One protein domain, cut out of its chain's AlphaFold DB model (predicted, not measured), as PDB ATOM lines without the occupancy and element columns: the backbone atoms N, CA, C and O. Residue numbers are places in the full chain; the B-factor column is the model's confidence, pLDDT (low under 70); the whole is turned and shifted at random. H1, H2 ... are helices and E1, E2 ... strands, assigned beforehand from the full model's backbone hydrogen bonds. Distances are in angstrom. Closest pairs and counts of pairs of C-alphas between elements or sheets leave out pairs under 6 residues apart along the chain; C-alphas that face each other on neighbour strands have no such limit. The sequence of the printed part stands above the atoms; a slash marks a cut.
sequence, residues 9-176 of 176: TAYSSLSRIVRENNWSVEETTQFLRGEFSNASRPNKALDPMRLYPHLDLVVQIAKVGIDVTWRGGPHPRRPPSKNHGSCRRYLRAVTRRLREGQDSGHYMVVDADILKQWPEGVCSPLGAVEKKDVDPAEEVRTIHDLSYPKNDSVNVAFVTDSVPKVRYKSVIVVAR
ATOM      1  N   THR A   9     -41.781 -41.228  15.615       96.06
ATOM      2  CA  THR A   9     -41.994 -39.847  15.189       96.06
ATOM      3  C   THR A   9     -40.895 -38.941  15.732       96.06
ATOM      4  O   THR A   9     -40.358 -38.133  14.972       96.06
ATOM      5  N   ALA A  10     -40.509 -39.096  17.000       94.56
ATOM      6  CA  ALA A  10     -39.469 -38.268  17.594       94.56
ATOM      7  C   ALA A  10     -38.090 -38.515  16.960       94.56
ATOM      8  O   ALA A  10     -37.454 -37.548  16.531       94.56
ATOM      9  N   TYR A  11     -37.624 -39.771  16.854       95.81
ATOM     10  CA  TYR A  11     -36.282 -40.014  16.301       95.81
ATOM     11  C   TYR A  11     -36.211 -39.699  14.805       95.81
ATOM     12  O   TYR A  11     -35.203 -39.156  14.354       95.81
ATOM     13  N   SER A  12     -37.258 -39.999  14.028       97.12
ATOM     14  CA  SER A  12     -37.262 -39.741  12.581       97.12
ATOM     15  C   SER A  12     -37.312 -38.244  12.282       97.12
ATOM     16  O   SER A  12     -36.557 -37.759  11.437       97.12
ATOM     17  N   SER A  13     -38.125 -37.487  13.027       97.62
ATOM     18  CA  SER A  13     -38.193 -36.027  12.903       97.62
ATOM     19  C   SER A  13     -36.865 -35.380  13.277       97.62
ATOM     20  O   SER A  13     -36.373 -34.542  12.524       97.62
ATOM     21  N   LEU A  14     -36.252 -35.801  14.391       97.25
ATOM     22  CA  LEU A  14     -34.937 -35.309  14.797       97.25
ATOM     23  C   LEU A  14     -33.881 -35.628  13.736       97.25
ATOM     24  O   LEU A  14     -33.146 -34.743  13.316       97.25
ATOM     25  N   SER A  15     -33.848 -36.865  13.246       98.06
ATOM     26  CA  SER A  15     -32.890 -37.284  12.218       98.06
ATOM     27  C   SER A  15     -33.072 -36.500  10.921       98.06
ATOM     28  O   SER A  15     -32.095 -36.164  10.261       98.06
ATOM     29  N   ARG A  16     -34.310 -36.167  10.533       98.31
ATOM     30  CA  ARG A  16     -34.564 -35.284   9.388       98.31
ATOM     31  C   ARG A  16     -33.991 -33.886   9.621       98.31
ATOM     32  O   ARG A  16     -33.263 -33.406   8.761       98.31
ATOM     33  N   ILE A  17     -34.261 -33.277  10.777       97.62
ATOM     34  CA  ILE A  17     -33.740 -31.947  11.132       97.62
ATOM     35  C   ILE A  17     -32.208 -31.941  11.084       97.62
ATOM     36  O   ILE A  17     -31.626 -31.053  10.462       97.62
ATOM     37  N   VAL A  18     -31.561 -32.949  11.678       97.94
ATOM     38  CA  VAL A  18     -30.097 -33.095  11.662       97.94
ATOM     39  C   VAL A  18     -29.570 -33.153  10.231       97.94
ATOM     40  O   VAL A  18     -28.630 -32.433   9.900       97.94
ATOM     41  N   ARG A  19     -30.202 -33.952   9.358       97.81
ATOM     42  CA  ARG A  19     -29.779 -34.061   7.955       97.81
ATOM     43  C   ARG A  19     -29.957 -32.756   7.188       97.81
ATOM     44  O   ARG A  19     -29.038 -32.356   6.484       97.81
ATOM     45  N   GLU A  20     -31.119 -32.118   7.311       97.69
ATOM     46  CA  GLU A  20     -31.468 -30.896   6.572       97.69
ATOM     47  C   GLU A  20     -30.579 -29.712   6.957       97.69
ATOM     48  O   GLU A  20     -30.218 -28.912   6.097       97.69
ATOM     49  N   ASN A  21     -30.193 -29.621   8.230       96.75
ATOM     50  CA  ASN A  21     -29.346 -28.538   8.727       96.75
ATOM     51  C   ASN A  21     -27.854 -28.896   8.743       96.75
ATOM     52  O   ASN A  21     -27.033 -28.046   9.077       96.75
ATOM     53  N   ASN A  22     -27.498 -30.136   8.388       96.38
ATOM     54  CA  ASN A  22     -26.140 -30.667   8.484       96.38
ATOM     55  C   ASN A  22     -25.519 -30.453   9.881       96.38
ATOM     56  O   ASN A  22     -24.365 -30.045  10.001       96.38
ATOM     57  N   TRP A  23     -26.309 -30.700  10.930       96.56
ATOM     58  CA  TRP A  23     -25.875 -30.486  12.309       96.56
ATOM     59  C   TRP A  23     -24.872 -31.542  12.769       96.56
ATOM     60  O   TRP A  23     -25.064 -32.749  12.593       96.56
ATOM     61  N   SER A  24     -23.832 -31.075  13.448       95.19
ATOM     62  CA  SER A  24     -22.911 -31.889  14.236       95.19
ATOM     63  C   SER A  24     -23.604 -32.544  15.441       95.19
ATOM     64  O   SER A  24     -24.733 -32.200  15.820       95.19
ATOM     65  N   VAL A  25     -22.909 -33.487  16.092       93.25
ATOM     66  CA  VAL A  25     -23.360 -34.061  17.376       93.25
ATOM     67  C   VAL A  25     -23.567 -32.955  18.413       93.25
ATOM     68  O   VAL A  25     -24.515 -33.010  19.198       93.25
ATOM     69  N   GLU A  26     -22.684 -31.956  18.416       90.62
ATOM     70  CA  GLU A  26     -22.709 -30.847  19.365       90.62
ATOM     71  C   GLU A  26     -23.947 -29.970  19.166       90.62
ATOM     72  O   GLU A  26     -24.721 -29.807  20.107       90.62
ATOM     73  N   GLU A  27     -24.200 -29.494  17.944       93.56
ATOM     74  CA  GLU A  27     -25.373 -28.663  17.627       93.56
ATOM     75  C   GLU A  27     -26.682 -29.400  17.925       93.56
ATOM     76  O   GLU A  27     -27.610 -28.842  18.512       93.56
ATOM     77  N   THR A  28     -26.741 -30.695  17.603       94.56
ATOM     78  CA  THR A  28     -27.911 -31.530  17.909       94.56
ATOM     79  C   THR A  28     -28.118 -31.668  19.420       94.56
ATOM     80  O   THR A  28     -29.245 -31.585  19.916       94.56
ATOM     81  N   THR A  29     -27.032 -31.841  20.179       90.88
ATOM     82  CA  THR A  29     -27.075 -31.934  21.646       90.88
ATOM     83  C   THR A  29     -27.528 -30.614  22.270       90.88
ATOM     84  O   THR A  29     -28.389 -30.623  23.154       90.88
ATOM     85  N   GLN A  30     -26.999 -29.490  21.787       90.50
ATOM     86  CA  GLN A  30     -27.391 -28.144  22.204       90.50
ATOM     87  C   GLN A  30     -28.881 -27.909  21.943       90.50
ATOM     88  O   GLN A  30     -29.608 -27.503  22.854       90.50
ATOM     89  N   PHE A  31     -29.368 -28.258  20.748       91.94
ATOM     90  CA  PHE A  31     -30.783 -28.164  20.394       91.94
ATOM     91  C   PHE A  31     -31.676 -28.958  21.359       91.94
ATOM     92  O   PHE A  31     -32.626 -28.406  21.915       91.94
ATOM     93  N   LEU A  32     -31.342 -30.226  21.634       90.12
ATOM     94  CA  LEU A  32     -32.115 -31.076  22.550       90.12
ATOM     95  C   LEU A  32     -32.106 -30.575  23.998       90.12
ATOM     96  O   LEU A  32     -33.089 -30.734  24.720       90.12
ATOM     97  N   ARG A  33     -31.011 -29.950  24.433       86.75
ATOM     98  CA  ARG A  33     -30.908 -29.325  25.758       86.75
ATOM     99  C   ARG A  33     -31.546 -27.937  25.808       86.75
ATOM    100  O   ARG A  33     -31.684 -27.362  26.892       86.75
ATOM    101  N   GLY A  34     -31.957 -27.392  24.663       88.69
ATOM    102  CA  GLY A  34     -32.452 -26.027  24.505       88.69
ATOM    103  C   GLY A  34     -31.382 -24.976  24.803       88.69
ATOM    104  O   GLY A  34     -31.687 -23.952  25.416       88.69
ATOM    105  N   GLU A  35     -30.120 -25.266  24.513       89.31
ATOM    106  CA  GLU A  35     -29.026 -24.307  24.635       89.31
ATOM    107  C   GLU A  35     -29.185 -23.249  23.533       89.31
ATOM    108  O   GLU A  35     -29.113 -23.547  22.344       89.31
ATOM    109  N   PHE A  36     -29.457 -22.007  23.934       83.44
ATOM    110  CA  PHE A  36     -29.647 -20.868  23.031       83.44
ATOM    111  C   PHE A  36     -28.752 -19.705  23.464       83.44
ATOM    112  O   PHE A  36     -28.194 -19.721  24.561       83.44
ATOM    113  N   SER A  37     -28.641 -18.655  22.647       82.69
ATOM    114  CA  SER A  37     -27.771 -17.499  22.926       82.69
ATOM    115  C   SER A  37     -28.022 -16.836  24.291       82.69
ATOM    116  O   SER A  37     -27.089 -16.343  24.918       82.69
ATOM    117  N   ASN A  38     -29.261 -16.862  24.787       80.31
ATOM    118  CA  ASN A  38     -29.650 -16.331  26.099       80.31
ATOM    119  C   ASN A  38     -29.581 -17.363  27.246       80.31
ATOM    120  O   ASN A  38     -29.784 -17.007  28.406       80.31
ATOM    121  N   ALA A  39     -29.328 -18.636  26.939       79.50
ATOM    122  CA  ALA A  39     -29.346 -19.750  27.880       79.50
ATOM    123  C   ALA A  39     -28.397 -20.872  27.422       79.50
ATOM    124  O   ALA A  39     -28.807 -22.022  27.271       79.50
ATOM    125  N   SER A  40     -27.122 -20.535  27.220       82.56
ATOM    126  CA  SER A  40     -26.098 -21.419  26.637       82.56
ATOM    127  C   SER A  40     -25.542 -22.478  27.592       82.56
ATOM    128  O   SER A  40     -24.608 -23.192  27.253       82.56
ATOM    129  N   ARG A  41     -26.061 -22.565  28.823       82.19
ATOM    130  CA  ARG A  41     -25.531 -23.500  29.821       82.19
ATOM    131  C   ARG A  41     -25.975 -24.929  29.497       82.19
ATOM    132  O   ARG A  41     -27.188 -25.163  29.477       82.19
ATOM    133  N   PRO A  42     -25.045 -25.896  29.407       78.00
ATOM    134  CA  PRO A  42     -25.397 -27.279  29.100       78.00
ATOM    135  C   PRO A  42     -26.133 -27.975  30.246       78.00
ATOM    136  O   PRO A  42     -27.078 -28.732  30.035       78.00
ATOM    137  N   ASN A  43     -25.748 -27.683  31.490       75.75
ATOM    138  CA  ASN A  43     -26.309 -28.319  32.679       75.75
ATOM    139  C   ASN A  43     -27.285 -27.378  33.390       75.75
ATOM    140  O   ASN A  43     -26.995 -26.832  34.457       75.75
ATOM    141  N   LYS A  44     -28.467 -27.184  32.801       75.12
ATOM    142  CA  LYS A  44     -29.481 -26.246  33.320       75.12
ATOM    143  C   LYS A  44     -29.987 -26.583  34.723       75.12
ATOM    144  O   LYS A  44     -30.350 -25.669  35.457       75.12
ATOM    145  N   ALA A  45     -29.972 -27.865  35.088       73.12
ATOM    146  CA  ALA A  45     -30.380 -28.350  36.406       73.12
ATOM    147  C   ALA A  45     -29.380 -28.005  37.526       73.12
ATOM    148  O   ALA A  45     -29.746 -28.034  38.700       73.12
ATOM    149  N   LEU A  46     -28.127 -27.680  37.185       71.19
ATOM    150  CA  LEU A  46     -27.144 -27.221  38.160       71.19
ATOM    151  C   LEU A  46     -27.341 -25.722  38.400       71.19
ATOM    152  O   LEU A  46     -27.172 -24.905  37.487       71.19
ATOM    153  N   ASP A  47     -27.702 -25.378  39.637       71.19
ATOM    154  CA  ASP A  47     -27.747 -24.002  40.120       71.19
ATOM    155  C   ASP A  47     -26.342 -23.579  40.585       71.19
ATOM    156  O   ASP A  47     -25.856 -24.091  41.601       71.19
ATOM    157  N   PRO A  48     -25.676 -22.655  39.870       64.44
ATOM    158  CA  PRO A  48     -24.341 -22.192  40.226       64.44
ATOM    159  C   PRO A  48     -24.296 -21.408  41.549       64.44
ATOM    160  O   PRO A  48     -23.205 -21.154  42.045       64.44
ATOM    161  N   MET A  49     -25.437 -21.010  42.123       65.44
ATOM    162  CA  MET A  49     -25.487 -20.255  43.381       65.44
ATOM    163  C   MET A  49     -25.553 -21.137  44.635       65.44
ATOM    164  O   MET A  49     -25.486 -20.623  45.752       65.44
ATOM    165  N   ARG A  50     -25.666 -22.463  44.491       64.06
ATOM    166  CA  ARG A  50     -25.680 -23.381  45.640       64.06
ATOM    167  C   ARG A  50     -24.266 -23.663  46.144       64.06
ATOM    168  O   ARG A  50     -23.394 -24.045  45.376       64.06
ATOM    169  N   LEU A  51     -24.056 -23.507  47.453       56.31
ATOM    170  CA  LEU A  51     -22.766 -23.689  48.129       56.31
ATOM    171  C   LEU A  51     -22.305 -25.155  48.079       56.31
ATOM    172  O   LEU A  51     -22.736 -25.981  48.883       56.31
ATOM    173  N   TYR A  52     -21.392 -25.466  47.162       62.12
ATOM    174  CA  TYR A  52     -20.656 -26.727  47.148       62.12
ATOM    175  C   TYR A  52     -19.220 -26.496  47.646       62.12
ATOM    176  O   TYR A  52     -18.613 -25.491  47.289       62.12
ATOM    177  N   PRO A  53     -18.608 -27.433  48.391       61.69
ATOM    178  CA  PRO A  53     -17.182 -27.372  48.754       61.69
ATOM    179  C   PRO A  53     -16.223 -27.262  47.552       61.69
ATOM    180  O   PRO A  53     -15.051 -26.939  47.716       61.69
ATOM    181  N   HIS A  54     -16.727 -27.526  46.344       70.19
ATOM    182  CA  HIS A  54     -16.047 -27.357  45.063       70.19
ATOM    183  C   HIS A  54     -16.818 -26.387  44.154       70.19
ATOM    184  O   HIS A  54     -16.967 -26.659  42.965       70.19
ATOM    185  N   LEU A  55     -17.360 -25.302  44.724       74.19
ATOM    186  CA  LEU A  55     -18.247 -24.351  44.046       74.19
ATOM    187  C   LEU A  55     -17.699 -23.927  42.685       74.19
ATOM    188  O   LEU A  55     -18.403 -24.073  41.697       74.19
ATOM    189  N   ASP A  56     -16.437 -23.509  42.617       76.88
ATOM    190  CA  ASP A  56     -15.829 -23.038  41.369       76.88
ATOM    191  C   ASP A  56     -15.832 -24.113  40.279       76.88
ATOM    192  O   ASP A  56     -16.199 -23.846  39.136       76.88
ATOM    193  N   LEU A  57     -15.515 -25.357  40.646       76.81
ATOM    194  CA  LEU A  57     -15.538 -26.491  39.729       76.81
ATOM    195  C   LEU A  57     -16.967 -26.837  39.292       76.81
ATOM    196  O   LEU A  57     -17.211 -27.066  38.112       76.81
ATOM    197  N   VAL A  58     -17.927 -26.870  40.219       76.69
ATOM    198  CA  VAL A  58     -19.334 -27.155  39.895       76.69
ATOM    199  C   VAL A  58     -19.916 -26.049  39.014       76.69
ATOM    200  O   VAL A  58     -20.623 -26.342  38.053       76.69
ATOM    201  N   VAL A  59     -19.577 -24.788  39.288       77.94
ATOM    202  CA  VAL A  59     -19.948 -23.625  38.476       77.94
ATOM    203  C   VAL A  59     -19.323 -23.719  37.089       77.94
ATOM    204  O   VAL A  59     -20.015 -23.465  36.105       77.94
ATOM    205  N   GLN A  60     -18.054 -24.115  36.982       79.12
ATOM    206  CA  GLN A  60     -17.392 -24.328  35.696       79.12
ATOM    207  C   GLN A  60     -18.089 -25.442  34.904       79.12
ATOM    208  O   GLN A  60     -18.519 -25.202  33.779       79.12
ATOM    209  N   ILE A  61     -18.330 -26.605  35.515       79.19
ATOM    210  CA  ILE A  61     -19.055 -27.721  34.887       79.19
ATOM    211  C   ILE A  61     -20.473 -27.308  34.474       79.19
ATOM    212  O   ILE A  61     -20.967 -27.703  33.415       79.19
ATOM    213  N   ALA A  62     -21.144 -26.492  35.285       78.06
ATOM    214  CA  ALA A  62     -22.476 -25.993  34.976       78.06
ATOM    215  C   ALA A  62     -22.487 -25.007  33.796       78.06
ATOM    216  O   ALA A  62     -23.470 -24.961  33.053       78.06
ATOM    217  N   LYS A  63     -21.419 -24.215  33.638       76.56
ATOM    218  CA  LYS A  63     -21.292 -23.184  32.601       76.56
ATOM    219  C   LYS A  63     -20.788 -23.726  31.270       76.56
ATOM    220  O   LYS A  63     -21.337 -23.338  30.249       76.56
ATOM    221  N   VAL A  64     -19.759 -24.572  31.288       76.88
ATOM    222  CA  VAL A  64     -19.025 -24.987  30.078       76.88
ATOM    223  C   VAL A  64     -18.922 -26.505  29.904       76.88
ATOM    224  O   VAL A  64     -18.392 -26.966  28.904       76.88
ATOM    225  N   GLY A  65     -19.440 -27.298  30.849       78.06
ATOM    226  CA  GLY A  65     -19.285 -28.754  30.838       78.06
ATOM    227  C   GLY A  65     -17.948 -29.226  31.421       78.06
ATOM    228  O   GLY A  65     -17.233 -28.469  32.077       78.06
ATOM    229  N   ILE A  66     -17.644 -30.513  31.242       78.62
ATOM    230  CA  ILE A  66     -16.364 -31.098  31.662       78.62
ATOM    231  C   ILE A  66     -15.438 -31.103  30.448       78.62
ATOM    232  O   ILE A  66     -15.724 -31.793  29.471       78.62
ATOM    233  N   ASP A  67     -14.331 -30.370  30.540       78.19
ATOM    234  CA  ASP A  67     -13.229 -30.475  29.589       78.19
ATOM    235  C   ASP A  67     -12.300 -31.612  30.034       78.19
ATOM    236  O   ASP A  67     -11.850 -31.648  31.183       78.19
ATOM    237  N   VAL A  68     -12.085 -32.588  29.156       86.25
ATOM    238  CA  VAL A  68     -11.311 -33.798  29.449       86.25
ATOM    239  C   VAL A  68     -10.209 -33.965  28.422       86.25
ATOM    240  O   VAL A  68     -10.399 -33.729  27.230       86.25
ATOM    241  N   THR A  69      -9.047 -34.432  28.868       91.50
ATOM    242  CA  THR A  69      -7.939 -34.724  27.957       91.50
ATOM    243  C   THR A  69      -8.034 -36.154  27.432       91.50
ATOM    244  O   THR A  69      -8.285 -37.101  28.185       91.50
ATOM    245  N   TRP A  70      -7.751 -36.315  26.138       90.75
ATOM    246  CA  TRP A  70      -7.687 -37.601  25.448       90.75
ATOM    247  C   TRP A  70      -6.248 -37.901  25.015       90.75
ATOM    248  O   TRP A  70      -5.557 -37.041  24.476       90.75
ATOM    249  N   ARG A  71      -5.787 -39.136  25.232       89.81
ATOM    250  CA  ARG A  71      -4.422 -39.612  24.932       89.81
ATOM    251  C   ARG A  71      -4.201 -39.990  23.453       89.81
ATOM    252  O   ARG A  71      -3.180 -40.584  23.124       89.81
ATOM    253  N   GLY A  72      -5.150 -39.639  22.583       81.38
ATOM    254  CA  GLY A  72      -5.274 -40.132  21.210       81.38
ATOM    255  C   GLY A  72      -6.274 -41.289  21.129       81.38
ATOM    256  O   GLY A  72      -6.201 -42.237  21.911       81.38
ATOM    257  N   GLY A  73      -7.228 -41.198  20.200       81.25
ATOM    258  CA  GLY A  73      -8.379 -42.104  20.127       81.25
ATOM    259  C   GLY A  73      -9.487 -41.790  21.154       81.25
ATOM    260  O   GLY A  73      -9.433 -40.747  21.810       81.25
ATOM    261  N   PRO A  74     -10.495 -42.674  21.306       89.50
ATOM    262  CA  PRO A  74     -10.695 -43.877  20.498       89.50
ATOM    263  C   PRO A  74     -11.055 -43.517  19.058       89.50
ATOM    264  O   PRO A  74     -11.673 -42.486  18.798       89.50
ATOM    265  N   HIS A  75     -10.662 -44.362  18.111       90.44
ATOM    266  CA  HIS A  75     -10.926 -44.085  16.703       90.44
ATOM    267  C   HIS A  75     -12.340 -44.537  16.306       90.44
ATOM    268  O   HIS A  75     -12.760 -45.647  16.655       90.44
ATOM    269  N   PRO A  76     -13.085 -43.724  15.536       90.69
ATOM    270  CA  PRO A  76     -14.362 -44.131  14.968       90.69
ATOM    271  C   PRO A  76     -14.214 -45.408  14.134       90.69
ATOM    272  O   PRO A  76     -13.414 -45.482  13.203       90.69
ATOM    273  N   ARG A  77     -15.013 -46.433  14.452       87.75
ATOM    274  CA  ARG A  77     -15.056 -47.692  13.692       87.75
ATOM    275  C   ARG A  77     -16.343 -47.790  12.894       87.75
ATOM    276  O   ARG A  77     -17.424 -47.473  13.399       87.75
ATOM    277  N   ARG A  78     -16.220 -48.226  11.641       91.00
ATOM    278  CA  ARG A  78     -17.331 -48.468  10.715       91.00
ATOM    279  C   ARG A  78     -17.107 -49.828  10.026       91.00
ATOM    280  O   ARG A  78     -16.032 -50.028   9.468       91.00
ATOM    281  N   PRO A  79     -18.078 -50.757  10.053       89.31
ATOM    282  CA  PRO A  79     -19.323 -50.684  10.816       89.31
ATOM    283  C   PRO A  79     -19.065 -50.695  12.340       89.31
ATOM    284  O   PRO A  79     -17.999 -51.137  12.779       89.31
ATOM    285  N   PRO A  80     -20.020 -50.219  13.159       90.75
ATOM    286  CA  PRO A  80     -19.943 -50.341  14.611       90.75
ATOM    287  C   PRO A  80     -19.781 -51.796  15.069       90.75
ATOM    288  O   PRO A  80     -20.253 -52.733  14.418       90.75
ATOM    289  N   SER A  81     -19.154 -51.996  16.229       91.44
ATOM    290  CA  SER A  81     -19.106 -53.309  16.876       91.44
ATOM    291  C   SER A  81     -20.505 -53.801  17.240       91.44
ATOM    292  O   SER A  81     -21.378 -53.017  17.611       91.44
ATOM    293  N   LYS A  82     -20.707 -55.120  17.195       93.69
ATOM    294  CA  LYS A  82     -21.969 -55.732  17.623       93.69
ATOM    295  C   LYS A  82     -22.194 -55.509  19.121       93.69
ATOM    296  O   LYS A  82     -21.256 -55.604  19.909       93.69
ATOM    297  N   ASN A  83     -23.452 -55.292  19.499       95.75
ATOM    298  CA  ASN A  83     -23.877 -55.306  20.896       95.75
ATOM    299  C   ASN A  83     -23.634 -56.681  21.534       95.75
ATOM    300  O   ASN A  83     -23.643 -57.711  20.851       95.75
ATOM    301  N   HIS A  84     -23.474 -56.693  22.857       95.75
ATOM    302  CA  HIS A  84     -23.316 -57.922  23.630       95.75
ATOM    303  C   HIS A  84     -24.537 -58.835  23.480       95.75
ATOM    304  O   HIS A  84     -25.672 -58.381  23.315       95.75
ATOM    305  N   GLY A  85     -24.320 -60.151  23.584       95.81
ATOM    306  CA  GLY A  85     -25.391 -61.147  23.450       95.81
ATOM    307  C   GLY A  85     -26.542 -60.949  24.446       95.81
ATOM    308  O   GLY A  85     -27.689 -61.263  24.127       95.81
ATOM    309  N   SER A  86     -26.263 -60.360  25.613       95.06
ATOM    310  CA  SER A  86     -27.278 -60.039  26.621       95.06
ATOM    311  C   SER A  86     -28.311 -59.015  26.140       95.06
ATOM    312  O   SER A  86     -29.481 -59.148  26.484       95.06
ATOM    313  N   CYS A  87     -27.942 -58.063  25.275       94.31
ATOM    314  CA  CYS A  87     -28.907 -57.131  24.683       94.31
ATOM    315  C   CYS A  87     -29.926 -57.841  23.794       94.31
ATOM    316  O   CYS A  87     -31.103 -57.498  23.811       94.31
ATOM    317  N   ARG A  88     -29.487 -58.848  23.029       91.69
ATOM    318  CA  ARG A  88     -30.395 -59.649  22.194       91.69
ATOM    319  C   ARG A  88     -31.298 -60.533  23.046       91.69
ATOM    320  O   ARG A  88     -32.473 -60.670  22.731       91.69
ATOM    321  N   ARG A  89     -30.754 -61.113  24.122       95.06
ATOM    322  CA  ARG A  89     -31.506 -61.959  25.060       95.06
ATOM    323  C   ARG A  89     -32.637 -61.188  25.747       95.06
ATOM    324  O   ARG A  89     -33.734 -61.719  25.861       95.06
ATOM    325  N   TYR A  90     -32.382 -59.946  26.155       95.12
ATOM    326  CA  TYR A  90     -33.325 -59.113  26.908       95.12
ATOM    327  C   TYR A  90     -33.861 -57.928  26.089       95.12
ATOM    328  O   TYR A  90     -34.095 -56.846  26.628       95.12
ATOM    329  N   LEU A  91     -34.055 -58.118  24.778       93.69
ATOM    330  CA  LEU A  91     -34.359 -57.033  23.838       93.69
ATOM    331  C   LEU A  91     -35.572 -56.193  24.256       93.69
ATOM    332  O   LEU A  91     -35.502 -54.974  24.209       93.69
ATOM    333  N   ARG A  92     -36.659 -56.822  24.723       93.81
ATOM    334  CA  ARG A  92     -37.869 -56.110  25.174       93.81
ATOM    335  C   ARG A  92     -37.574 -55.152  26.333       93.81
ATOM    336  O   ARG A  92     -37.957 -53.985  26.269       93.81
ATOM    337  N   ALA A  93     -36.867 -55.622  27.359       94.50
ATOM    338  CA  ALA A  93     -36.484 -54.802  28.504       94.50
ATOM    339  C   ALA A  93     -35.496 -53.693  28.096       94.50
ATOM    340  O   ALA A  93     -35.622 -52.559  28.554       94.50
ATOM    341  N   VAL A  94     -34.557 -53.980  27.187       95.50
ATOM    342  CA  VAL A  94     -33.634 -52.975  26.631       95.50
ATOM    343  C   VAL A  94     -34.389 -51.893  25.859       95.50
ATOM    344  O   VAL A  94     -34.179 -50.714  26.128       95.50
ATOM    345  N   THR A  95     -35.298 -52.258  24.953       94.94
ATOM    346  CA  THR A  95     -36.106 -51.293  24.190       94.94
ATOM    347  C   THR A  95     -36.935 -50.418  25.119       94.94
ATOM    348  O   THR A  95     -36.967 -49.204  24.935       94.94
ATOM    349  N   ARG A  96     -37.528 -51.001  26.171       94.44
ATOM    350  CA  ARG A  96     -38.232 -50.226  27.199       94.44
ATOM    351  C   ARG A  96     -37.326 -49.190  27.856       94.44
ATOM    352  O   ARG A  96     -37.711 -48.031  27.938       94.44
ATOM    353  N   ARG A  97     -36.114 -49.574  28.272       94.50
ATOM    354  CA  ARG A  97     -35.143 -48.643  28.871       94.50
ATOM    355  C   ARG A  97     -34.722 -47.526  27.938       94.50
ATOM    356  O   ARG A  97     -34.596 -46.386  28.371       94.50
ATOM    357  N   LEU A  98     -34.492 -47.852  26.672       94.56
ATOM    358  CA  LEU A  98     -34.142 -46.859  25.667       94.56
ATOM    359  C   LEU A  98     -35.306 -45.893  25.427       94.56
ATOM    360  O   LEU A  98     -35.067 -44.694  25.351       94.56
ATOM    361  N   ARG A  99     -36.553 -46.386  25.401       95.19
ATOM    362  CA  ARG A  99     -37.752 -45.545  25.309       95.19
ATOM    363  C   ARG A  99     -37.912 -44.635  26.529       95.19
ATOM    364  O   ARG A  99     -38.072 -43.435  26.363       95.19
ATOM    365  N   GLU A 100     -37.793 -45.172  27.743       94.56
ATOM    366  CA  GLU A 100     -37.814 -44.377  28.983       94.56
ATOM    367  C   GLU A 100     -36.725 -43.289  28.968       94.56
ATOM    368  O   GLU A 100     -36.970 -42.141  29.342       94.56
ATOM    369  N   GLY A 101     -35.517 -43.632  28.510       93.81
ATOM    370  CA  GLY A 101     -34.409 -42.689  28.380       93.81
ATOM    371  C   GLY A 101     -34.629 -41.639  27.289       93.81
ATOM    372  O   GLY A 101     -34.228 -40.493  27.471       93.81
ATOM    373  N   GLN A 102     -35.303 -41.994  26.195       94.44
ATOM    374  CA  GLN A 102     -35.727 -41.055  25.157       94.44
ATOM    375  C   GLN A 102     -36.757 -40.060  25.709       94.44
ATOM    376  O   GLN A 102     -36.554 -38.855  25.599       94.44
ATOM    377  N   ASP A 103     -37.816 -40.552  26.364       92.94
ATOM    378  CA  ASP A 103     -38.903 -39.725  26.915       92.94
ATOM    379  C   ASP A 103     -38.411 -38.731  27.971       92.94
ATOM    380  O   ASP A 103     -38.918 -37.619  28.095       92.94
ATOM    381  N   SER A 104     -37.402 -39.132  28.741       91.25
ATOM    382  CA  SER A 104     -36.802 -38.303  29.786       91.25
ATOM    383  C   SER A 104     -35.656 -37.413  29.290       91.25
ATOM    384  O   SER A 104     -35.059 -36.700  30.095       91.25
ATOM    385  N   GLY A 105     -35.322 -37.456  27.995       88.69
ATOM    386  CA  GLY A 105     -34.223 -36.684  27.411       88.69
ATOM    387  C   GLY A 105     -32.820 -37.159  27.811       88.69
ATOM    388  O   GLY A 105     -31.838 -36.479  27.521       88.69
ATOM    389  N   HIS A 106     -32.695 -38.321  28.460       89.50
ATOM    390  CA  HIS A 106     -31.397 -38.926  28.780       89.50
ATOM    391  C   HIS A 106     -30.697 -39.490  27.539       89.50
ATOM    392  O   HIS A 106     -29.467 -39.532  27.501       89.50
ATOM    393  N   TYR A 107     -31.460 -39.936  26.537       93.56
ATOM    394  CA  TYR A 107     -30.926 -40.481  25.293       93.56
ATOM    395  C   TYR A 107     -31.393 -39.680  24.082       93.56
ATOM    396  O   TYR A 107     -32.588 -39.531  23.835       93.56
ATOM    397  N   MET A 108     -30.425 -39.246  23.278       94.69
ATOM    398  CA  MET A 108     -30.660 -38.829  21.904       94.69
ATOM    399  C   MET A 108     -30.790 -40.079  21.033       94.69
ATOM    400  O   MET A 108     -29.839 -40.852  20.904       94.69
ATOM    401  N   VAL A 109     -31.965 -40.279  20.443       95.94
ATOM    402  CA  VAL A 109     -32.228 -41.383  19.517       95.94
ATOM    403  C   VAL A 109     -32.352 -40.809  18.113       95.94
ATOM    404  O   VAL A 109     -33.155 -39.908  17.886       95.94
ATOM    405  N   VAL A 110     -31.548 -41.327  17.189       96.25
ATOM    406  CA  VAL A 110     -31.501 -40.920  15.780       96.25
ATOM    407  C   VAL A 110     -31.325 -42.144  14.885       96.25
ATOM    408  O   VAL A 110     -30.946 -43.221  15.357       96.25
ATOM    409  N   ASP A 111     -31.577 -41.980  13.592       96.38
ATOM    410  CA  ASP A 111     -31.317 -43.002  12.590       96.38
ATOM    411  C   ASP A 111     -29.822 -43.350  12.521       96.38
ATOM    412  O   ASP A 111     -28.938 -42.499  12.632       96.38
ATOM    413  N   ALA A 112     -29.520 -44.627  12.291       93.12
ATOM    414  CA  ALA A 112     -28.144 -45.122  12.299       93.12
ATOM    415  C   ALA A 112     -27.261 -44.537  11.176       93.12
ATOM    416  O   ALA A 112     -26.035 -44.543  11.289       93.12
ATOM    417  N   ASP A 113     -27.850 -44.054  10.082       93.31
ATOM    418  CA  ASP A 113     -27.126 -43.439   8.965       93.31
ATOM    419  C   ASP A 113     -26.623 -42.021   9.276       93.31
ATOM    420  O   ASP A 113     -25.663 -41.594   8.634       93.31
ATOM    421  N   ILE A 114     -27.171 -41.343  10.292       95.44
ATOM    422  CA  ILE A 114     -26.650 -40.064  10.814       95.44
ATOM    423  C   ILE A 114     -25.185 -40.200  11.239       95.44
ATOM    424  O   ILE A 114     -24.395 -39.271  11.111       95.44
ATOM    425  N   LEU A 115     -24.756 -41.402  11.629       93.50
ATOM    426  CA  LEU A 115     -23.363 -41.696  11.957       93.50
ATOM    427  C   LEU A 115     -22.381 -41.446  10.785       93.50
ATOM    428  O   LEU A 115     -21.170 -41.364  10.999       93.50
ATOM    429  N   LYS A 116     -22.877 -41.340   9.543       92.25
ATOM    430  CA  LYS A 116     -22.087 -40.913   8.376       92.25
ATOM    431  C   LYS A 116     -21.821 -39.403   8.369       92.25
ATOM    432  O   LYS A 116     -20.811 -38.990   7.817       92.25
ATOM    433  N   GLN A 117     -22.717 -38.611   8.960       94.88
ATOM    434  CA  GLN A 117     -22.595 -37.157   9.121       94.88
ATOM    435  C   GLN A 117     -21.779 -36.779  10.361       94.88
ATOM    436  O   GLN A 117     -21.230 -35.686  10.412       94.88
ATOM    437  N   TRP A 118     -21.670 -37.692  11.332       94.94
ATOM    438  CA  TRP A 118     -20.876 -37.536  12.556       94.94
ATOM    439  C   TRP A 118     -19.609 -38.406  12.498       94.94
ATOM    440  O   TRP A 118     -19.561 -39.483  13.116       94.94
ATOM    441  N   PRO A 119     -18.588 -38.012  11.708       89.25
ATOM    442  CA  PRO A 119     -17.388 -38.819  11.498       89.25
ATOM    443  C   PRO A 119     -16.612 -39.069  12.795       89.25
ATOM    444  O   PRO A 119     -16.035 -40.143  12.945       89.25
ATOM    445  N   GLU A 120     -16.662 -38.145  13.753       89.19
ATOM    446  CA  GLU A 120     -16.066 -38.250  15.088       89.19
ATOM    447  C   GLU A 120     -16.806 -39.216  16.028       89.19
ATOM    448  O   GLU A 120     -16.275 -39.599  17.069       89.19
ATOM    449  N   GLY A 121     -18.017 -39.658  15.667       89.50
ATOM    450  CA  GLY A 121     -18.835 -40.533  16.500       89.50
ATOM    451  C   GLY A 121     -18.190 -41.902  16.734       89.50
ATOM    452  O   GLY A 121     -18.007 -42.695  15.799       89.50
ATOM    453  N   VAL A 122     -17.903 -42.216  18.000       92.06
ATOM    454  CA  VAL A 122     -17.369 -43.515  18.433       92.06
ATOM    455  C   VAL A 122     -18.490 -44.374  19.007       92.06
ATOM    456  O   VAL A 122     -19.245 -43.946  19.877       92.06
ATOM    457  N   CYS A 123     -18.586 -45.618  18.538       93.00
ATOM    458  CA  CYS A 123     -19.592 -46.568  19.004       93.00
ATOM    459  C   CYS A 123     -18.965 -47.608  19.934       93.00
ATOM    460  O   CYS A 123     -17.996 -48.269  19.562       93.00
ATOM    461  N   SER A 124     -19.571 -47.798  21.104       94.19
ATOM    462  CA  SER A 124     -19.275 -48.900  22.023       94.19
ATOM    463  C   SER A 124     -20.409 -49.933  22.007       94.19
ATOM    464  O   SER A 124     -21.567 -49.560  21.792       94.19
ATOM    465  N   PRO A 125     -20.120 -51.228  22.232       95.44
ATOM    466  CA  PRO A 125     -21.158 -52.232  22.418       95.44
ATOM    467  C   PRO A 125     -22.087 -51.874  23.580       95.44
ATOM    468  O   PRO A 125     -21.633 -51.542  24.676       95.44
ATOM    469  N   LEU A 126     -23.390 -52.025  23.368       95.88
ATOM    470  CA  LEU A 126     -24.364 -52.013  24.453       95.88
ATOM    471  C   LEU A 126     -24.485 -53.418  25.050       95.88
ATOM    472  O   LEU A 126     -24.565 -54.410  24.317       95.88
ATOM    473  N   GLY A 127     -24.544 -53.504  26.374       96.19
ATOM    474  CA  GLY A 127     -24.871 -54.705  27.135       96.19
ATOM    475  C   GLY A 127     -26.106 -54.520  28.012       96.19
ATOM    476  O   GLY A 127     -26.494 -53.403  28.346       96.19
ATOM    477  N   ALA A 128     -26.709 -55.641  28.400       96.88
ATOM    478  CA  ALA A 128     -27.759 -55.705  29.409       96.88
ATOM    479  C   ALA A 128     -27.279 -56.531  30.609       96.88
ATOM    480  O   ALA A 128     -26.685 -57.599  30.430       96.88
ATOM    481  N   VAL A 129     -27.538 -56.034  31.818       96.00
ATOM    482  CA  VAL A 129     -27.200 -56.689  33.086       96.00
ATOM    483  C   VAL A 129     -28.438 -56.810  33.956       96.00
ATOM    484  O   VAL A 129     -29.219 -55.866  34.097       96.00
ATOM    485  N   GLU A 130     -28.588 -57.977  34.566       95.62
ATOM    486  CA  GLU A 130     -29.716 -58.319  35.423       95.62
ATOM    487  C   GLU A 130     -29.721 -57.452  36.692       95.62
ATOM    488  O   GLU A 130     -28.678 -57.033  37.224       95.62
ATOM    489  N   LYS A 131     -30.923 -57.130  37.163       93.69
ATOM    490  CA  LYS A 131     -31.119 -56.502  38.467       93.69
ATOM    491  C   LYS A 131     -31.341 -57.596  39.501       93.69
ATOM    492  O   LYS A 131     -31.969 -58.609  39.219       93.69
ATOM    493  N   LYS A 132     -30.802 -57.385  40.700       92.69
ATOM    494  CA  LYS A 132     -31.054 -58.293  41.816       92.69
ATOM    495  C   LYS A 132     -32.552 -58.259  42.133       92.69
ATOM    496  O   LYS A 132     -33.120 -57.171  42.165       92.69
ATOM    497  N   ASP A 133     -33.144 -59.427  42.357       93.81
ATOM    498  CA  ASP A 133     -34.537 -59.591  42.789       93.81
ATOM    499  C   ASP A 133     -35.589 -59.051  41.789       93.81
ATOM    500  O   ASP A 133     -36.716 -58.750  42.174       93.81
ATOM    501  N   VAL A 134     -35.243 -58.938  40.497       94.12
ATOM    502  CA  VAL A 134     -36.166 -58.538  39.419       94.12
ATOM    503  C   VAL A 134     -35.989 -59.456  38.212       94.12
ATOM    504  O   VAL A 134     -34.863 -59.785  37.843       94.12
ATOM    505  N   ASP A 135     -37.094 -59.849  37.576       93.06
ATOM    506  CA  ASP A 135     -37.066 -60.640  36.343       93.06
ATOM    507  C   ASP A 135     -36.383 -59.844  35.207       93.06
ATOM    508  O   ASP A 135     -36.865 -58.762  34.848       93.06
ATOM    509  N   PRO A 136     -35.287 -60.343  34.603       91.12
ATOM    510  CA  PRO A 136     -34.602 -59.654  33.513       91.12
ATOM    511  C   PRO A 136     -35.413 -59.583  32.209       91.12
ATOM    512  O   PRO A 136     -35.089 -58.775  31.336       91.12
ATOM    513  N   ALA A 137     -36.473 -60.383  32.053       88.62
ATOM    514  CA  ALA A 137     -37.430 -60.216  30.960       88.62
ATOM    515  C   ALA A 137     -38.272 -58.942  31.125       88.62
ATOM    516  O   ALA A 137     -38.693 -58.341  30.129       88.62
ATOM    517  N   GLU A 138     -38.478 -58.515  32.370       90.19
ATOM    518  CA  GLU A 138     -39.164 -57.277  32.697       90.19
ATOM    519  C   GLU A 138     -38.177 -56.119  32.777       90.19
ATOM    520  O   GLU A 138     -38.413 -55.089  32.155       90.19
ATOM    521  N   GLU A 139     -37.055 -56.251  33.486       93.12
ATOM    522  CA  GLU A 139     -36.175 -55.117  33.748       93.12
ATOM    523  C   GLU A 139     -34.687 -55.463  33.776       93.12
ATOM    524  O   GLU A 139     -34.215 -56.302  34.538       93.12
ATOM    525  N   VAL A 140     -33.908 -54.693  33.017       95.38
ATOM    526  CA  VAL A 140     -32.442 -54.769  33.009       95.38
ATOM    527  C   VAL A 140     -31.816 -53.396  33.241       95.38
ATOM    528  O   VAL A 140     -32.483 -52.354  33.177       95.38
ATOM    529  N   ARG A 141     -30.511 -53.398  33.520       94.62
ATOM    530  CA  ARG A 141     -29.630 -52.234  33.383       94.62
ATOM    531  C   ARG A 141     -28.951 -52.298  32.023       94.62
ATOM    532  O   ARG A 141     -28.276 -53.281  31.728       94.62
ATOM    533  N   THR A 142     -29.126 -51.265  31.212       94.75
ATOM    534  CA  THR A 142     -28.324 -51.060  30.006       94.75
ATOM    535  C   THR A 142     -26.951 -50.527  30.409       94.75
ATOM    536  O   THR A 142     -26.840 -49.698  31.311       94.75
ATOM    537  N   ILE A 143     -25.890 -51.035  29.785       94.12
ATOM    538  CA  ILE A 143     -24.508 -50.636  30.068       94.12
ATOM    539  C   ILE A 143     -23.779 -50.412  28.751       94.12
ATOM    540  O   ILE A 143     -23.831 -51.258  27.862       94.12
ATOM    541  N   HIS A 144     -23.069 -49.293  28.649       92.38
ATOM    542  CA  HIS A 144     -22.127 -49.048  27.564       92.38
ATOM    543  C   HIS A 144     -20.778 -49.677  27.900       92.38
ATOM    544  O   HIS A 144     -20.185 -49.370  28.937       92.38
ATOM    545  N   ASP A 145     -20.277 -50.540  27.023       95.38
ATOM    546  CA  ASP A 145     -18.948 -51.123  27.164       95.38
ATOM    547  C   ASP A 145     -17.876 -50.140  26.682       95.38
ATOM    548  O   ASP A 145     -17.339 -50.234  25.578       95.38
ATOM    549  N   LEU A 146     -17.569 -49.168  27.540       94.81
ATOM    550  CA  LEU A 146     -16.556 -48.140  27.291       94.81
ATOM    551  C   LEU A 146     -15.116 -48.674  27.343       94.81
ATOM    552  O   LEU A 146     -14.178 -47.920  27.095       94.81
ATOM    553  N   SER A 147     -14.935 -49.960  27.660       94.44
ATOM    554  CA  SER A 147     -13.639 -50.643  27.680       94.44
ATOM    555  C   SER A 147     -13.346 -51.394  26.380       94.44
ATOM    556  O   SER A 147     -12.207 -51.824  26.177       94.44
ATOM    557  N   TYR A 148     -14.330 -51.522  25.487       93.44
ATOM    558  CA  TYR A 148     -14.174 -52.140  24.178       93.44
ATOM    559  C   TYR A 148     -13.975 -51.092  23.070       93.44
ATOM    560  O   TYR A 148     -14.614 -50.039  23.101       93.44
ATOM    561  N   PRO A 149     -13.149 -51.379  22.051       92.44
ATOM    562  CA  PRO A 149     -12.239 -52.518  21.933       92.44
ATOM    563  C   PRO A 149     -10.998 -52.354  22.807       92.44
ATOM    564  O   PRO A 149     -10.571 -51.247  23.127       92.44
ATOM    565  N   LYS A 150     -10.376 -53.480  23.167       91.56
ATOM    566  CA  LYS A 150      -9.128 -53.462  23.935       91.56
ATOM    567  C   LYS A 150      -8.091 -52.577  23.225       91.56
ATOM    568  O   LYS A 150      -7.870 -52.736  22.028       91.56
ATOM    569  N   ASN A 151      -7.452 -51.690  23.988       91.81
ATOM    570  CA  ASN A 151      -6.419 -50.731  23.559       91.81
ATOM    571  C   ASN A 151      -6.880 -49.550  22.678       91.81
ATOM    572  O   ASN A 151      -6.045 -48.721  22.344       91.81
ATOM    573  N   ASP A 152      -8.159 -49.441  22.314       92.44
ATOM    574  CA  ASP A 152      -8.684 -48.342  21.476       92.44
ATOM    575  C   ASP A 152     -10.133 -48.018  21.878       92.44
ATOM    576  O   ASP A 152     -11.024 -47.841  21.053       92.44
ATOM    577  N   SER A 153     -10.377 -48.034  23.188       94.12
ATOM    578  CA  SER A 153     -11.669 -47.744  23.801       94.12
ATOM    579  C   SER A 153     -11.673 -46.378  24.473       94.12
ATOM    580  O   SER A 153     -10.619 -45.801  24.752       94.12
ATOM    581  N   VAL A 154     -12.872 -45.876  24.777       93.56
ATOM    582  CA  VAL A 154     -13.065 -44.605  25.495       93.56
ATOM    583  C   VAL A 154     -12.269 -44.602  26.801       93.56
ATOM    584  O   VAL A 154     -11.548 -43.648  27.077       93.56
ATOM    585  N   ASN A 155     -12.317 -45.697  27.563       94.06
ATOM    586  CA  ASN A 155     -11.595 -45.810  28.829       94.06
ATOM    587  C   ASN A 155     -10.070 -45.804  28.665       94.06
ATOM    588  O   ASN A 155      -9.372 -45.325  29.553       94.06
ATOM    589  N   VAL A 156      -9.540 -46.335  27.557       94.88
ATOM    590  CA  VAL A 156      -8.092 -46.317  27.283       94.88
ATOM    591  C   VAL A 156      -7.631 -44.916  26.887       94.88
ATOM    592  O   VAL A 156      -6.573 -44.467  27.328       94.88
ATOM    593  N   ALA A 157      -8.422 -44.222  26.072       94.12
ATOM    594  CA  ALA A 157      -8.089 -42.886  25.601       94.12
ATOM    595  C   ALA A 157      -8.268 -41.804  26.675       94.12
ATOM    596  O   ALA A 157      -7.580 -40.785  26.643       94.12
ATOM    597  N   PHE A 158      -9.181 -42.003  27.624       93.56
ATOM    598  CA  PHE A 158      -9.464 -41.035  28.676       93.56
ATOM    599  C   PHE A 158      -8.262 -40.835  29.618       93.56
ATOM    600  O   PHE A 158      -7.724 -41.777  30.211       93.56
ATOM    601  N   VAL A 159      -7.828 -39.585  29.800       93.12
ATOM    602  CA  VAL A 159      -6.764 -39.236  30.752       93.12
ATOM    603  C   VAL A 159      -7.382 -38.943  32.111       93.12
ATOM    604  O   VAL A 159      -7.821 -37.830  32.377       93.12
ATOM    605  N   THR A 160      -7.389 -39.929  33.009       88.38
ATOM    606  CA  THR A 160      -8.017 -39.801  34.337       88.38
ATOM    607  C   THR A 160      -7.479 -38.637  35.171       88.38
ATOM    608  O   THR A 160      -8.240 -38.021  35.906       88.38
ATOM    609  N   ASP A 161      -6.195 -38.296  35.045       88.81
ATOM    610  CA  ASP A 161      -5.609 -37.163  35.775       88.81
ATOM    611  C   ASP A 161      -6.026 -35.787  35.218       88.81
ATOM    612  O   ASP A 161      -5.734 -34.775  35.849       88.81
ATOM    613  N   SER A 162      -6.727 -35.733  34.076       87.19
ATOM    614  CA  SER A 162      -7.280 -34.481  33.533       87.19
ATOM    615  C   SER A 162      -8.542 -34.010  34.254       87.19
ATOM    616  O   SER A 162      -8.920 -32.851  34.121       87.19
ATOM    617  N   VAL A 163      -9.179 -34.879  35.049       84.06
ATOM    618  CA  VAL A 163     -10.375 -34.529  35.819       84.06
ATOM    619  C   VAL A 163     -10.089 -34.467  37.323       84.06
ATOM    620  O   VAL A 163      -9.214 -35.174  37.833       84.06
ATOM    621  N   PRO A 164     -10.842 -33.650  38.080       78.31
ATOM    622  CA  PRO A 164     -10.695 -33.554  39.527       78.31
ATOM    623  C   PRO A 164     -10.857 -34.904  40.230       78.31
ATOM    624  O   PRO A 164     -11.817 -35.643  40.002       78.31
ATOM    625  N   LYS A 165      -9.931 -35.215  41.142       77.62
ATOM    626  CA  LYS A 165      -9.967 -36.465  41.913       77.62
ATOM    627  C   LYS A 165     -11.086 -36.417  42.945       77.62
ATOM    628  O   LYS A 165     -11.041 -35.625  43.888       77.62
ATOM    629  N   VAL A 166     -12.058 -37.314  42.804       71.19
ATOM    630  CA  VAL A 166     -13.111 -37.499  43.805       71.19
ATOM    631  C   VAL A 166     -12.500 -38.129  45.056       71.19
ATOM    632  O   VAL A 166     -11.911 -39.209  45.005       71.19
ATOM    633  N   ARG A 167     -12.633 -37.453  46.200       71.38
ATOM    634  CA  ARG A 167     -12.234 -37.992  47.504       71.38
ATOM    635  C   ARG A 167     -13.449 -38.600  48.183       71.38
ATOM    636  O   ARG A 167     -14.304 -37.882  48.696       71.38
ATOM    637  N   TYR A 168     -13.513 -39.923  48.213       72.69
ATOM    638  CA  TYR A 168     -14.550 -40.625  48.955       72.69
ATOM    639  C   TYR A 168     -14.185 -40.668  50.439       72.69
ATOM    640  O   TYR A 168     -13.097 -41.106  50.814       72.69
ATOM    641  N   LYS A 169     -15.106 -40.223  51.294       78.12
ATOM    642  CA  LYS A 169     -15.102 -40.564  52.718       78.12
ATOM    643  C   LYS A 169     -16.142 -41.653  52.934       78.12
ATOM    644  O   LYS A 169     -17.219 -41.598  52.343       78.12
ATOM    645  N   SER A 170     -15.821 -42.635  53.771       75.56
ATOM    646  CA  SER A 170     -16.807 -43.639  54.175       75.56
ATOM    647  C   SER A 170     -18.028 -42.944  54.776       75.56
ATOM    648  O   SER A 170     -17.874 -42.011  55.563       75.56
ATOM    649  N   VAL A 171     -19.231 -43.419  54.443       71.94
ATOM    650  CA  VAL A 171     -20.491 -42.915  55.018       71.94
ATOM    651  C   VAL A 171     -20.447 -42.957  56.549       71.94
ATOM    652  O   VAL A 171     -20.931 -42.036  57.193       71.94
ATOM    653  N   ILE A 172     -19.760 -43.946  57.130       76.75
ATOM    654  CA  ILE A 172     -19.557 -44.079  58.584       76.75
ATOM    655  C   ILE A 172     -18.784 -42.883  59.175       76.75
ATOM    656  O   ILE A 172     -18.979 -42.520  60.330       76.75
ATOM    657  N   VAL A 173     -17.896 -42.264  58.392       75.31
ATOM    658  CA  VAL A 173     -17.104 -41.095  58.809       75.31
ATOM    659  C   VAL A 173     -17.898 -39.796  58.653       75.31
ATOM    660  O   VAL A 173     -17.659 -38.856  59.403       75.31
ATOM    661  N   VAL A 174     -18.811 -39.730  57.680       69.31
ATOM    662  CA  VAL A 174     -19.584 -38.516  57.364       69.31
ATOM    663  C   VAL A 174     -20.871 -38.414  58.184       69.31
ATOM    664  O   VAL A 174     -21.275 -37.311  58.521       69.31
ATOM    665  N   ALA A 175     -21.503 -39.537  58.527       67.25
ATOM    666  CA  ALA A 175     -22.771 -39.582  59.257       67.25
ATOM    667  C   ALA A 175     -22.616 -39.452  60.789       67.25
ATOM    668  O   ALA A 175     -23.407 -40.034  61.530       67.25
ATOM    669  N   ARG A 176     -21.581 -38.744  61.259       47.03
ATOM    670  CA  ARG A 176     -21.402 -38.409  62.679       47.03
ATOM    671  C   ARG A 176     -21.983 -37.042  62.990       47.03
ATOM    672  O   ARG A 176     -21.731 -36.121  62.183       47.03
TER     673      ARG A 176
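What this domain is: This is residues 9 to 176 of the 176 residues of an uncharacterized protein of Phytophthora megakarya (UniProt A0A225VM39). A short strand hairpin, E1 and E2, with helices H4 and H5 packed on it makes one end of an open, ring-like frame of small helices and long loops; H1, H2 and H6 form a second, looser group, and the long links before and after H3 swing out to that lone helix. The last residues, 165 to 176 with H8 in them, stick out as a free tail. The printed part has 168 residues with eight named helices and two named strands, in the order H1 H2 H3 H4 H5 H6 E1 E2 H7 H8, and the two-stranded sheet is antiparallel. Named elements hold 73 residues, under half of the printed part, and by these the class is mostly helix. The whole is only just loose, close to compact, with a radius of gyration of the C-alphas of 18.8 A and spans of 47 by 46 by 34 A.

Where its parts are: E1 is residues 126 to 130, 13.7 A from first to last C-alpha, and begins with C-alpha 126 at (-24.364, -52.013, 24.453). E2 is residues 140 to 144, 13.0 A long. H4 is residues 85 to 89, 6.4 A, and H5 is residues 91 to 103, 18.2 A. H1, residues 9 to 21, is also 18.2 A long and begins with C-alpha 9 at (-41.994, -39.847, 15.189). H2 is residues 25 to 33, 12.2 A, and H6 is residues 112 to 116, 8.4 A. H3 is residues 55 to 64, 14.0 A. H7 is residues 154 to 157, 5.3 A, and H8 is residues 171 to 174, 5.1 A, ending with C-alpha 174 at (-19.584, -38.516, 57.364).

How they stand to each other: E1 and E2 are a hairpin, antiparallel, with 147 degrees between their directions. The C-alphas of Ala 128 and Thr 142 face each other at 4.7 A; N 127 and O 143 are within hydrogen-bond range at 2.8 A, as are N 141 and O 129 at 2.8 A. H5 and E2 have 7 pairs of C-alphas within 8 A, the closest being those of Ala 93 and Val 140, 6.1 A apart. H4 and E1 also have 7 such pairs, the closest being the C-alphas of Cys 87 and Ala 128 at 5.1 A. H4 and H5 are close but not clearly touching, their closest C-alphas being those of Cys 87 and Val 94 at 6.6 A. H1 and H6 only just touch, with 3 pairs of C-alphas within 8 A, made by residues 15 to 19 of H1 alone; the closest are those of Ser 15 and Ile 114 at 7.0 A. H1 and H2 are close but not clearly touching, the C-alphas of Val 18 and Thr 28 being 6.8 A apart, at a steep tilt of 50 degrees, opposite ways. H3 is apart from each other named element, and so is H8; H7 touches no helix. Each O i to N i+4 pair is within hydrogen-bond range in H1, H2, H3, H4 and H5; in H6 0 of 1 is, but 2 of 2 O i to N i+3 pairs are, and H7 and H8 are too short for an O i to N i+4 pair.

The domain as a whole: The C-alphas farthest apart are those of Glu 20 and Arg 176, 57.5 A. The printed part has no cut and ends at residue 176, the chain's last. The long links are H2 to H3 with 21 residues, H3 to H4 with 20, and H7 to H8 with 13. Residues 165 to 176, of which 171 to 174 belong to H8, stand free; without them the body spans 45 by 40 by 34 A. The mean pLDDT of the printed part is 87.9, and residues 48 to 53 and 174 to 176 are under 70.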